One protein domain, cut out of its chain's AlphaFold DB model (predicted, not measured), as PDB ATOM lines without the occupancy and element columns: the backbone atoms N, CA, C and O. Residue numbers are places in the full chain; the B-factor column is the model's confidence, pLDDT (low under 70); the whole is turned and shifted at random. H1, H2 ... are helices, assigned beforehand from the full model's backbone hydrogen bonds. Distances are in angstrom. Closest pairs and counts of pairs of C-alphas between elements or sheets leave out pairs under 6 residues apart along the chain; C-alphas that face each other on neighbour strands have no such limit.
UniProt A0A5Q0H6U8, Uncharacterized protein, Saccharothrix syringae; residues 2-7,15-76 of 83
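AT A GLANCE: This is residues 2 to 7 and 15 to 76 of the 83 residues of an uncharacterized protein of Saccharothrix syringae (UniProt A0A5Q0H6U8). The printed part is an open U with an empty middle: H1 and H5 pack together at one tip, the helical hairpin H2 and H3 makes the other side, and H4 sits alone at a corner between H3 and H5. Its 68 residues include five named helices, H1 to H5 in order, and no named strand: all helix. It is only just extended, close to loose, with a radius of gyration of the C-alphas of 16.7 A and spans of 41 by 31 by 23 A.

IN THESE COORDINATES: H1 is residues 2 to 6, from C-alpha 2 at (139.352, 168.067, 173.520). H2 is residues 17 to 26, 14.3 A long; H3, residues 31 to 46, 24.7 A. H4 is residues 54 to 59, and H5 residues 66 to 72, ending at C-alpha 72 (142.520, 159.581, 180.477).

HOW THE PARTS SIT: H1 touches H5, closest at the C-alphas of Val 5 and Ala 71, 6.3 A. H2 and H3, a hairpin, touch, closest at the C-alphas of Arg 21 and Ala 34, 4.8 A; they run opposite ways at a tilt of 35.4 degrees, only just steep. H4 touches no helix. Every O i to N i+4 pair is within hydrogen-bond range in H1, H2, H4 and H5, and 8 of 12 in H3.

THE WHOLE: Residues 8 to 14 are not printed; C-alphas 7 and 15 are 24.5 A apart across the cut. Residues 43 to 51, of which 43 to 46 belong to H3, stand free. Of the links printed whole, none is long. No printed residue is under 70 in pLDDT.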
ATOM      1  N   ILE A   2     138.427 167.853 172.377       96.31
ATOM      2  CA  ILE A   2     139.352 168.067 173.520       96.31
ATOM      3  C   ILE A   2     138.785 169.110 174.484       96.31
ATOM      4  O   ILE A   2     138.603 168.800 175.656       96.31
ATOM      5  N   GLY A   3     138.413 170.286 173.962       95.69
ATOM      6  CA  GLY A   3     137.808 171.361 174.748       95.69
ATOM      7  C   GLY A   3     136.584 170.929 175.562       95.69
ATOM      8  O   GLY A   3     136.507 171.195 176.755       95.69
ATOM      9  N   GLU A   4     135.672 170.164 174.954       95.44
ATOM     10  CA  GLU A   4     134.509 169.596 175.656       95.44
ATOM     11  C   GLU A   4     134.913 168.696 176.829       95.44
ATOM     12  O   GLU A   4     134.312 168.777 177.894       95.44
ATOM     13  N   VAL A   5     135.907 167.819 176.641       96.19
ATOM     14  CA  VAL A   5     136.333 166.865 177.679       96.19
ATOM     15  C   VAL A   5     137.027 167.578 178.837       96.19
ATOM     16  O   VAL A   5     136.829 167.192 179.984       96.19
ATOM     17  N   ILE A   6     137.814 168.620 178.556       95.56
ATOM     18  CA  ILE A   6     138.502 169.402 179.594       95.56
ATOM     19  C   ILE A   6     137.644 170.545 180.158       95.56
ATOM     20  O   ILE A   6     138.110 171.276 181.027       95.56
ATOM     21  N   GLY A   7     136.422 170.742 179.651       95.12
ATOM     22  CA  GLY A   7     135.522 171.823 180.067       95.12
ATOM     23  C   GLY A   7     135.979 173.235 179.677       95.12
ATOM     24  O   GLY A   7     135.536 174.196 180.295       95.12
ATOM     25  N   ALA A  15     146.131 177.435 159.919       89.38
ATOM     26  CA  ALA A  15     147.328 178.152 159.507       89.38
ATOM     27  C   ALA A  15     147.639 177.890 158.020       89.38
ATOM     28  O   ALA A  15     147.542 176.740 157.577       89.38
ATOM     29  N   PRO A  16     148.121 178.896 157.266       90.75
ATOM     30  CA  PRO A  16     148.625 178.694 155.912       90.75
ATOM     31  C   PRO A  16     149.742 177.644 155.858       90.75
ATOM     32  O   PRO A  16     150.594 177.562 156.749       90.75
ATOM     33  N   GLU A  17     149.811 176.883 154.764       89.31
ATOM     34  CA  GLU A  17     150.817 175.826 154.580       89.31
ATOM     35  C   GLU A  17     152.258 176.353 154.720       89.31
ATOM     36  O   GLU A  17     153.119 175.717 155.336       89.31
ATOM     37  N   SER A  18     152.515 177.555 154.199       91.88
ATOM     38  CA  SER A  18     153.812 178.234 154.294       91.88
ATOM     39  C   SER A  18     154.226 178.499 155.740       91.88
ATOM     40  O   SER A  18     155.390 178.299 156.099       91.88
ATOM     41  N   GLU A  19     153.276 178.891 156.584       94.62
ATOM     42  CA  GLU A  19     153.502 179.117 158.004       94.62
ATOM     43  C   GLU A  19     153.732 177.790 158.738       94.62
ATOM     44  O   GLU A  19     154.668 177.671 159.534       94.62
ATOM     45  N   ALA A  20     152.942 176.756 158.433       93.19
ATOM     46  CA  ALA A  20     153.143 175.421 158.986       93.19
ATOM     47  C   ALA A  20     154.553 174.885 158.669       93.19
ATOM     48  O   ALA A  20     155.248 174.409 159.574       93.19
ATOM     49  N   ARG A  21     155.020 175.044 157.421       94.81
ATOM     50  CA  ARG A  21     156.386 174.692 156.999       94.81
ATOM     51  C   ARG A  21     157.438 175.446 157.812       94.81
ATOM     52  O   ARG A  21     158.349 174.826 158.360       94.81
ATOM     53  N   GLN A  22     157.314 176.769 157.921       95.81
ATOM     54  CA  GLN A  22     158.258 177.602 158.677       95.81
ATOM     55  C   GLN A  22     158.324 177.197 160.153       95.81
ATOM     56  O   GLN A  22     159.414 177.021 160.696       95.81
ATOM     57  N   ARG A  23     157.171 176.960 160.791       95.50
ATOM     58  CA  ARG A  23     157.088 176.477 162.178       95.50
ATOM     59  C   ARG A  23     157.769 175.115 162.352       95.50
ATOM     60  O   ARG A  23     158.390 174.872 163.385       95.50
ATOM     61  N   MET A  24     157.671 174.219 161.368       95.88
ATOM     62  CA  MET A  24     158.351 172.918 161.408       95.88
ATOM     63  C   MET A  24     159.872 173.056 161.281       95.88
ATOM     64  O   MET A  24     160.592 172.442 162.069       95.88
ATOM     65  N   LEU A  25     160.357 173.889 160.356       97.25
ATOM     66  CA  LEU A  25     161.788 174.187 160.209       97.25
ATOM     67  C   LEU A  25     162.365 174.818 161.483       97.25
ATOM     68  O   LEU A  25     163.401 174.375 161.972       97.25
ATOM     69  N   ALA A  26     161.652 175.778 162.080       97.25
ATOM     70  CA  ALA A  26     162.050 176.422 163.332       97.25
ATOM     71  C   ALA A  26     162.155 175.438 164.514       97.25
ATOM     72  O   ALA A  26     162.896 175.678 165.461       97.25
ATOM     73  N   ARG A  27     161.443 174.304 164.454       96.31
ATOM     74  CA  ARG A  27     161.523 173.203 165.432       96.31
ATOM     75  C   ARG A  27     162.580 172.148 165.072       96.31
ATOM     76  O   ARG A  27     162.566 171.062 165.648       96.31
ATOM     77  N   GLY A  28     163.456 172.427 164.104       96.75
ATOM     78  CA  GLY A  28     164.548 171.540 163.699       96.75
ATOM     79  C   GLY A  28     164.110 170.335 162.863       96.75
ATOM     80  O   GLY A  28     164.835 169.344 162.787       96.75
ATOM     81  N   ARG A  29     162.918 170.369 162.249       97.19
ATOM     82  CA  ARG A  29     162.498 169.295 161.339       97.19
ATOM     83  C   ARG A  29     163.294 169.368 160.027       97.19
ATOM     84  O   ARG A  29     163.499 170.471 159.521       97.19
ATOM     85  N   PRO A  30     163.688 168.223 159.434       97.81
ATOM     86  CA  PRO A  30     164.321 168.203 158.117       97.81
ATOM     87  C   PRO A  30     163.444 168.866 157.047       97.81
ATOM     88  O   PRO A  30     162.218 168.735 157.092       97.81
ATOM     89  N   ALA A  31     164.060 169.514 156.056       94.88
ATOM     90  CA  ALA A  31     163.350 170.275 155.023       94.88
ATOM     91  C   ALA A  31     162.275 169.453 154.291       94.88
ATOM     92  O   ALA A  31     161.120 169.866 154.250       94.88
ATOM     93  N   GLY A  32     162.607 168.239 153.838       95.88
ATOM     94  CA  GLY A  32     161.634 167.367 153.168       95.88
ATOM     95  C   GLY A  32     160.436 166.985 154.050       95.88
ATOM     96  O   GLY A  32     159.328 166.818 153.551       95.88
ATOM     97  N   VAL A  33     160.616 166.915 155.374       96.00
ATOM     98  CA  VAL A  33     159.511 166.689 156.320       96.00
ATOM     99  C   VAL A  33     158.666 167.952 156.469       96.00
ATOM    100  O   VAL A  33     157.442 167.866 156.493       96.00
ATOM    101  N   ALA A  34     159.303 169.120 156.573       96.56
ATOM    102  CA  ALA A  34     158.608 170.398 156.684       96.56
ATOM    103  C   ALA A  34     157.797 170.744 155.423       96.56
ATOM    104  O   ALA A  34     156.792 171.434 155.535       96.56
ATOM    105  N   GLU A  35     158.207 170.254 154.254       93.75
ATOM    106  CA  GLU A  35     157.470 170.394 152.994       93.75
ATOM    107  C   GLU A  35     156.384 169.325 152.830       93.75
ATOM    108  O   GLU A  35     155.230 169.641 152.557       93.75
ATOM    109  N   GLY A  36     156.734 168.049 153.006       94.81
ATOM    110  CA  GLY A  36     155.825 166.949 152.686       94.81
ATOM    111  C   GLY A  36     154.649 166.827 153.650       94.81
ATOM    112  O   GLY A  36     153.543 166.487 153.240       94.81
ATOM    113  N   VAL A  37     154.862 167.109 154.935       94.81
ATOM    114  CA  VAL A  37     153.843 166.877 155.960       94.81
ATOM    115  C   VAL A  37     152.654 167.846 155.855       94.81
ATOM    116  O   VAL A  37     151.523 167.355 155.890       94.81
ATOM    117  N   PRO A  38     152.837 169.178 155.744       93.69
ATOM    118  CA  PRO A  38     151.715 170.093 155.532       93.69
ATOM    119  C   PRO A  38     150.910 169.742 154.277       93.69
ATOM    120  O   PRO A  38     149.693 169.591 154.365       93.69
ATOM    121  N   ARG A  39     151.594 169.479 153.155       92.38
ATOM    122  CA  ARG A  39     150.966 169.053 151.901       92.38
ATOM    123  C   ARG A  39     150.154 167.764 152.049       92.38
ATOM    124  O   ARG A  39     149.020 167.695 151.583       92.38
ATOM    125  N   ALA A  40     150.715 166.743 152.696       92.88
ATOM    126  CA  ALA A  40     150.013 165.480 152.920       92.88
ATOM    127  C   ALA A  40     148.747 165.683 153.766       92.88
ATOM    128  O   ALA A  40     147.704 165.122 153.453       92.88
ATOM    129  N   ARG A  41     148.815 166.526 154.805       93.44
ATOM    130  CA  ARG A  41     147.655 166.840 155.652       93.44
ATOM    131  C   ARG A  41     146.577 167.631 154.928       93.44
ATOM    132  O   ARG A  41     145.412 167.357 155.171       93.44
ATOM    133  N   ALA A  42     146.950 168.553 154.042       92.31
ATOM    134  CA  ALA A  42     145.982 169.249 153.199       92.31
ATOM    135  C   ALA A  42     145.174 168.249 152.354       92.31
ATOM    136  O   ALA A  42     143.954 168.332 152.306       92.31
ATOM    137  N   GLY A  43     145.832 167.228 151.791       93.31
ATOM    138  CA  GLY A  43     145.146 166.164 151.050       93.31
ATOM    139  C   GLY A  43     144.165 165.332 151.887       93.31
ATOM    140  O   GLY A  43     143.177 164.844 151.347       93.31
ATOM    141  N   LEU A  44     144.387 165.201 153.200       94.25
ATOM    142  CA  LEU A  44     143.493 164.452 154.094       94.25
ATOM    143  C   LEU A  44     142.145 165.146 154.336       94.25
ATOM    144  O   LEU A  44     141.227 164.498 154.836       94.25
ATOM    145  N   VAL A  45     142.022 166.436 154.002       92.94
ATOM    146  CA  VAL A  45     140.746 167.163 154.079       92.94
ATOM    147  C   VAL A  45     139.751 166.589 153.071       92.94
ATOM    148  O   VAL A  45     138.613 166.296 153.430       92.94
ATOM    149  N   ASP A  46     140.207 166.364 151.839       96.69
ATOM    150  CA  ASP A  46     139.382 165.828 150.754       96.69
ATOM    151  C   ASP A  46     139.393 164.291 150.715       96.69
ATOM    152  O   ASP A  46     138.433 163.651 150.278       96.69
ATOM    153  N   HIS A  47     140.485 163.685 151.185       96.25
ATOM    154  CA  HIS A  47     140.719 162.245 151.132       96.25
ATOM    155  C   HIS A  47     141.100 161.703 152.515       96.25
ATOM    156  O   HIS A  47     142.272 161.412 152.767       96.25
ATOM    157  N   PRO A  48     140.127 161.571 153.435       95.62
ATOM    158  CA  PRO A  48     140.401 161.080 154.776       95.62
ATOM    159  C   PRO A  48     140.861 159.620 154.760       95.62
ATOM    160  O   PRO A  48     140.435 158.817 153.927       95.62
ATOM    161  N   GLU A  49     141.694 159.264 155.737       94.69
ATOM    162  CA  GLU A  49     142.131 157.883 155.939       94.69
ATOM    163  C   GLU A  49     140.932 156.962 156.234       94.69
ATOM    164  O   GLU A  49     140.041 157.326 157.016       94.69
ATOM    165  N   PRO A  50     140.897 155.746 155.663       95.31
ATOM    166  CA  PRO A  50     139.830 154.801 155.931       95.31
ATOM    167  C   PRO A  50     139.892 154.301 157.377       95.31
ATOM    168  O   PRO A  50     140.951 153.972 157.915       95.31
ATOM    169  N   VAL A  51     138.725 154.161 158.004       95.88
ATOM    170  CA  VAL A  51     138.619 153.499 159.307       95.88
ATOM    171  C   VAL A  51     138.704 151.987 159.105       95.88
ATOM    172  O   VAL A  51     137.924 151.410 158.351       95.88
ATOM    173  N   THR A  52     139.634 151.336 159.803       97.06
ATOM    174  CA  THR A  52     139.847 149.884 159.719       97.06
ATOM    175  C   THR A  52     139.386 149.161 160.983       97.06
ATOM    176  O   THR A  52     139.150 149.760 162.035       97.06
ATOM    177  N   THR A  53     139.275 147.837 160.891       97.44
ATOM    178  CA  THR A  53     138.865 146.950 161.989       97.44
ATOM    179  C   THR A  53     140.039 146.231 162.652       97.44
ATOM    180  O   THR A  53     139.835 145.499 163.619       97.44
ATOM    181  N   ALA A  54     141.268 146.502 162.199       97.88
ATOM    182  CA  ALA A  54     142.469 145.740 162.535       97.88
ATOM    183  C   ALA A  54     142.690 145.554 164.044       97.88
ATOM    184  O   ALA A  54     143.054 144.468 164.480       97.88
ATOM    185  N   VAL A  55     142.425 146.578 164.866       98.06
ATOM    186  CA  VAL A  55     142.557 146.458 166.330       98.06
ATOM    187  C   VAL A  55     141.638 145.369 166.879       98.06
ATOM    188  O   VAL A  55     142.088 144.530 167.656       98.06
ATOM    189  N   ARG A  56     140.372 145.346 166.452       98.31
ATOM    190  CA  ARG A  56     139.418 144.313 166.869       98.31
ATOM    191  C   ARG A  56     139.815 142.953 166.332       98.31
ATOM    192  O   ARG A  56     139.786 141.991 167.087       98.31
ATOM    193  N   ASP A  57     140.202 142.889 165.067       98.50
ATOM    194  CA  ASP A  57     140.498 141.620 164.407       98.50
ATOM    195  C   ASP A  57     141.743 140.945 165.012       98.50
ATOM    196  O   ASP A  57     141.786 139.725 165.129       98.50
ATOM    197  N   ILE A  58     142.727 141.733 165.465       98.50
ATOM    198  CA  ILE A  58     143.964 141.231 166.082       98.50
ATOM    199  C   ILE A  58     143.797 140.966 167.585       98.50
ATOM    200  O   ILE A  58     144.339 139.994 168.103       98.50
ATOM    201  N   THR A  59     143.087 141.836 168.313       98.31
ATOM    202  CA  THR A  59     143.053 141.796 169.792       98.31
ATOM    203  C   THR A  59     141.758 141.231 170.377       98.31
ATOM    204  O   THR A  59     141.658 141.054 171.590       98.31
ATOM    205  N   GLY A  60     140.735 141.002 169.552       98.38
ATOM    206  CA  GLY A  60     139.391 140.601 169.983       98.38
ATOM    207  C   GLY A  60     138.568 141.718 170.640       98.38
ATOM    208  O   GLY A  60     137.401 141.506 170.958       98.38
ATOM    209  N   SER A  61     139.141 142.911 170.834       97.88
ATOM    210  CA  SER A  61     138.492 144.051 171.498       97.88
ATOM    211  C   SER A  61     138.432 145.281 170.586       97.88
ATOM    212  O   SER A  61     139.360 145.523 169.816       97.88
ATOM    213  N   PRO A  62     137.366 146.102 170.646       97.38
ATOM    214  CA  PRO A  62     137.252 147.290 169.805       97.38
ATOM    215  C   PRO A  62     138.362 148.312 170.086       97.38
ATOM    216  O   PRO A  62     138.841 148.449 171.214       97.38
ATOM    217  N   ALA A  63     138.726 149.086 169.058       97.69
ATOM    218  CA  ALA A  63     139.623 150.225 169.218       97.69
ATOM    219  C   ALA A  63     139.055 151.228 170.229       97.69
ATOM    220  O   ALA A  63     137.859 151.530 170.240       97.69
ATOM    221  N   ARG A  64     139.934 151.776 171.070       96.94
ATOM    222  CA  ARG A  64     139.548 152.785 172.055       96.94
ATOM    223  C   ARG A  64     139.143 154.084 171.344       96.94
ATOM    224  O   ARG A  64     139.944 154.598 170.563       96.94
ATOM    225  N   PRO A  65     137.969 154.668 171.647       96.00
ATOM    226  CA  PRO A  65     137.581 155.958 171.088       96.00
ATOM    227  C   PRO A  65     138.532 157.079 171.517       96.00
ATOM    228  O   PRO A  65     138.991 157.113 172.664       96.00
ATOM    229  N   PHE A  66     138.747 158.061 170.636       96.62
ATOM    230  CA  PHE A  66     139.591 159.221 170.942       96.62
ATOM    231  C   PHE A  66     139.101 159.985 172.183       96.62
ATOM    232  O   PHE A  66     139.905 160.340 173.037       96.62
ATOM    233  N   ARG A  67     137.780 160.137 172.368       96.88
ATOM    234  CA  ARG A  67     137.189 160.758 173.570       96.88
ATOM    235  C   ARG A  67     137.653 160.095 174.871       96.88
ATOM    236  O   ARG A  67     138.004 160.793 175.817       96.88
ATOM    237  N   SER A  68     137.677 158.762 174.918       96.94
ATOM    238  CA  SER A  68     138.135 158.008 176.093       96.94
ATOM    239  C   SER A  68     139.635 158.178 176.326       96.94
ATOM    240  O   SER A  68     140.072 158.257 177.471       96.94
ATOM    241  N   TRP A  69     140.427 158.264 175.250       97.25
ATOM    242  CA  TRP A  69     141.846 158.598 175.362       97.25
ATOM    243  C   TRP A  69     142.038 160.002 175.945       97.25
ATOM    244  O   TRP A  69     142.778 160.138 176.915       97.25
ATOM    245  N   VAL A  70     141.323 161.013 175.440       97.44
ATOM    246  CA  VAL A  70     141.409 162.392 175.953       97.44
ATOM    247  C   VAL A  70     141.025 162.447 177.429       97.44
ATOM    248  O   VAL A  70     141.737 163.074 178.202       97.44
ATOM    249  N   ALA A  71     139.959 161.757 177.847       96.62
ATOM    250  CA  ALA A  71     139.552 161.719 179.253       96.62
ATOM    251  C   ALA A  71     140.671 161.185 180.167       96.62
ATOM    252  O   ALA A  71     140.953 161.775 181.205       96.62
ATOM    253  N   GLY A  72     141.371 160.125 179.745       97.00
ATOM    254  CA  GLY A  72     142.520 159.581 180.477       97.00
ATOM    255  C   GLY A  72     143.774 160.467 180.465       97.00
ATOM    256  O   GLY A  72     144.676 160.237 181.261       97.00
ATOM    257  N   HIS A  73     143.836 161.475 179.587       96.50
ATOM    258  CA  HIS A  73     144.982 162.380 179.424       96.50
ATOM    259  C   HIS A  73     144.615 163.851 179.662       96.50
ATOM    260  O   HIS A  73     145.397 164.738 179.327       96.50
ATOM    261  N   ALA A  74     143.446 164.137 180.246       95.94
ATOM    262  CA  ALA A  74     142.911 165.495 180.365       95.94
ATOM    263  C   ALA A  74     143.893 166.458 181.058       95.94
ATOM    264  O   ALA A  74     144.063 167.594 180.621       95.94
ATOM    265  N   ALA A  75     144.611 165.971 182.076       94.12
ATOM    266  CA  ALA A  75     145.608 166.741 182.816       94.12
ATOM    267  C   ALA A  75     146.762 167.274 181.944       94.12
ATOM    268  O   ALA A  75     147.346 168.298 182.282       94.12
ATOM    269  N   ALA A  76     147.079 166.630 180.814       94.69
ATOM    270  CA  ALA A  76     148.122 167.094 179.897       94.69
ATOM    271  C   ALA A  76     147.721 168.358 179.114       94.69
ATOM    272  O   ALA A  76     148.581 169.026 178.544       94.69
TER     273      ALA A  76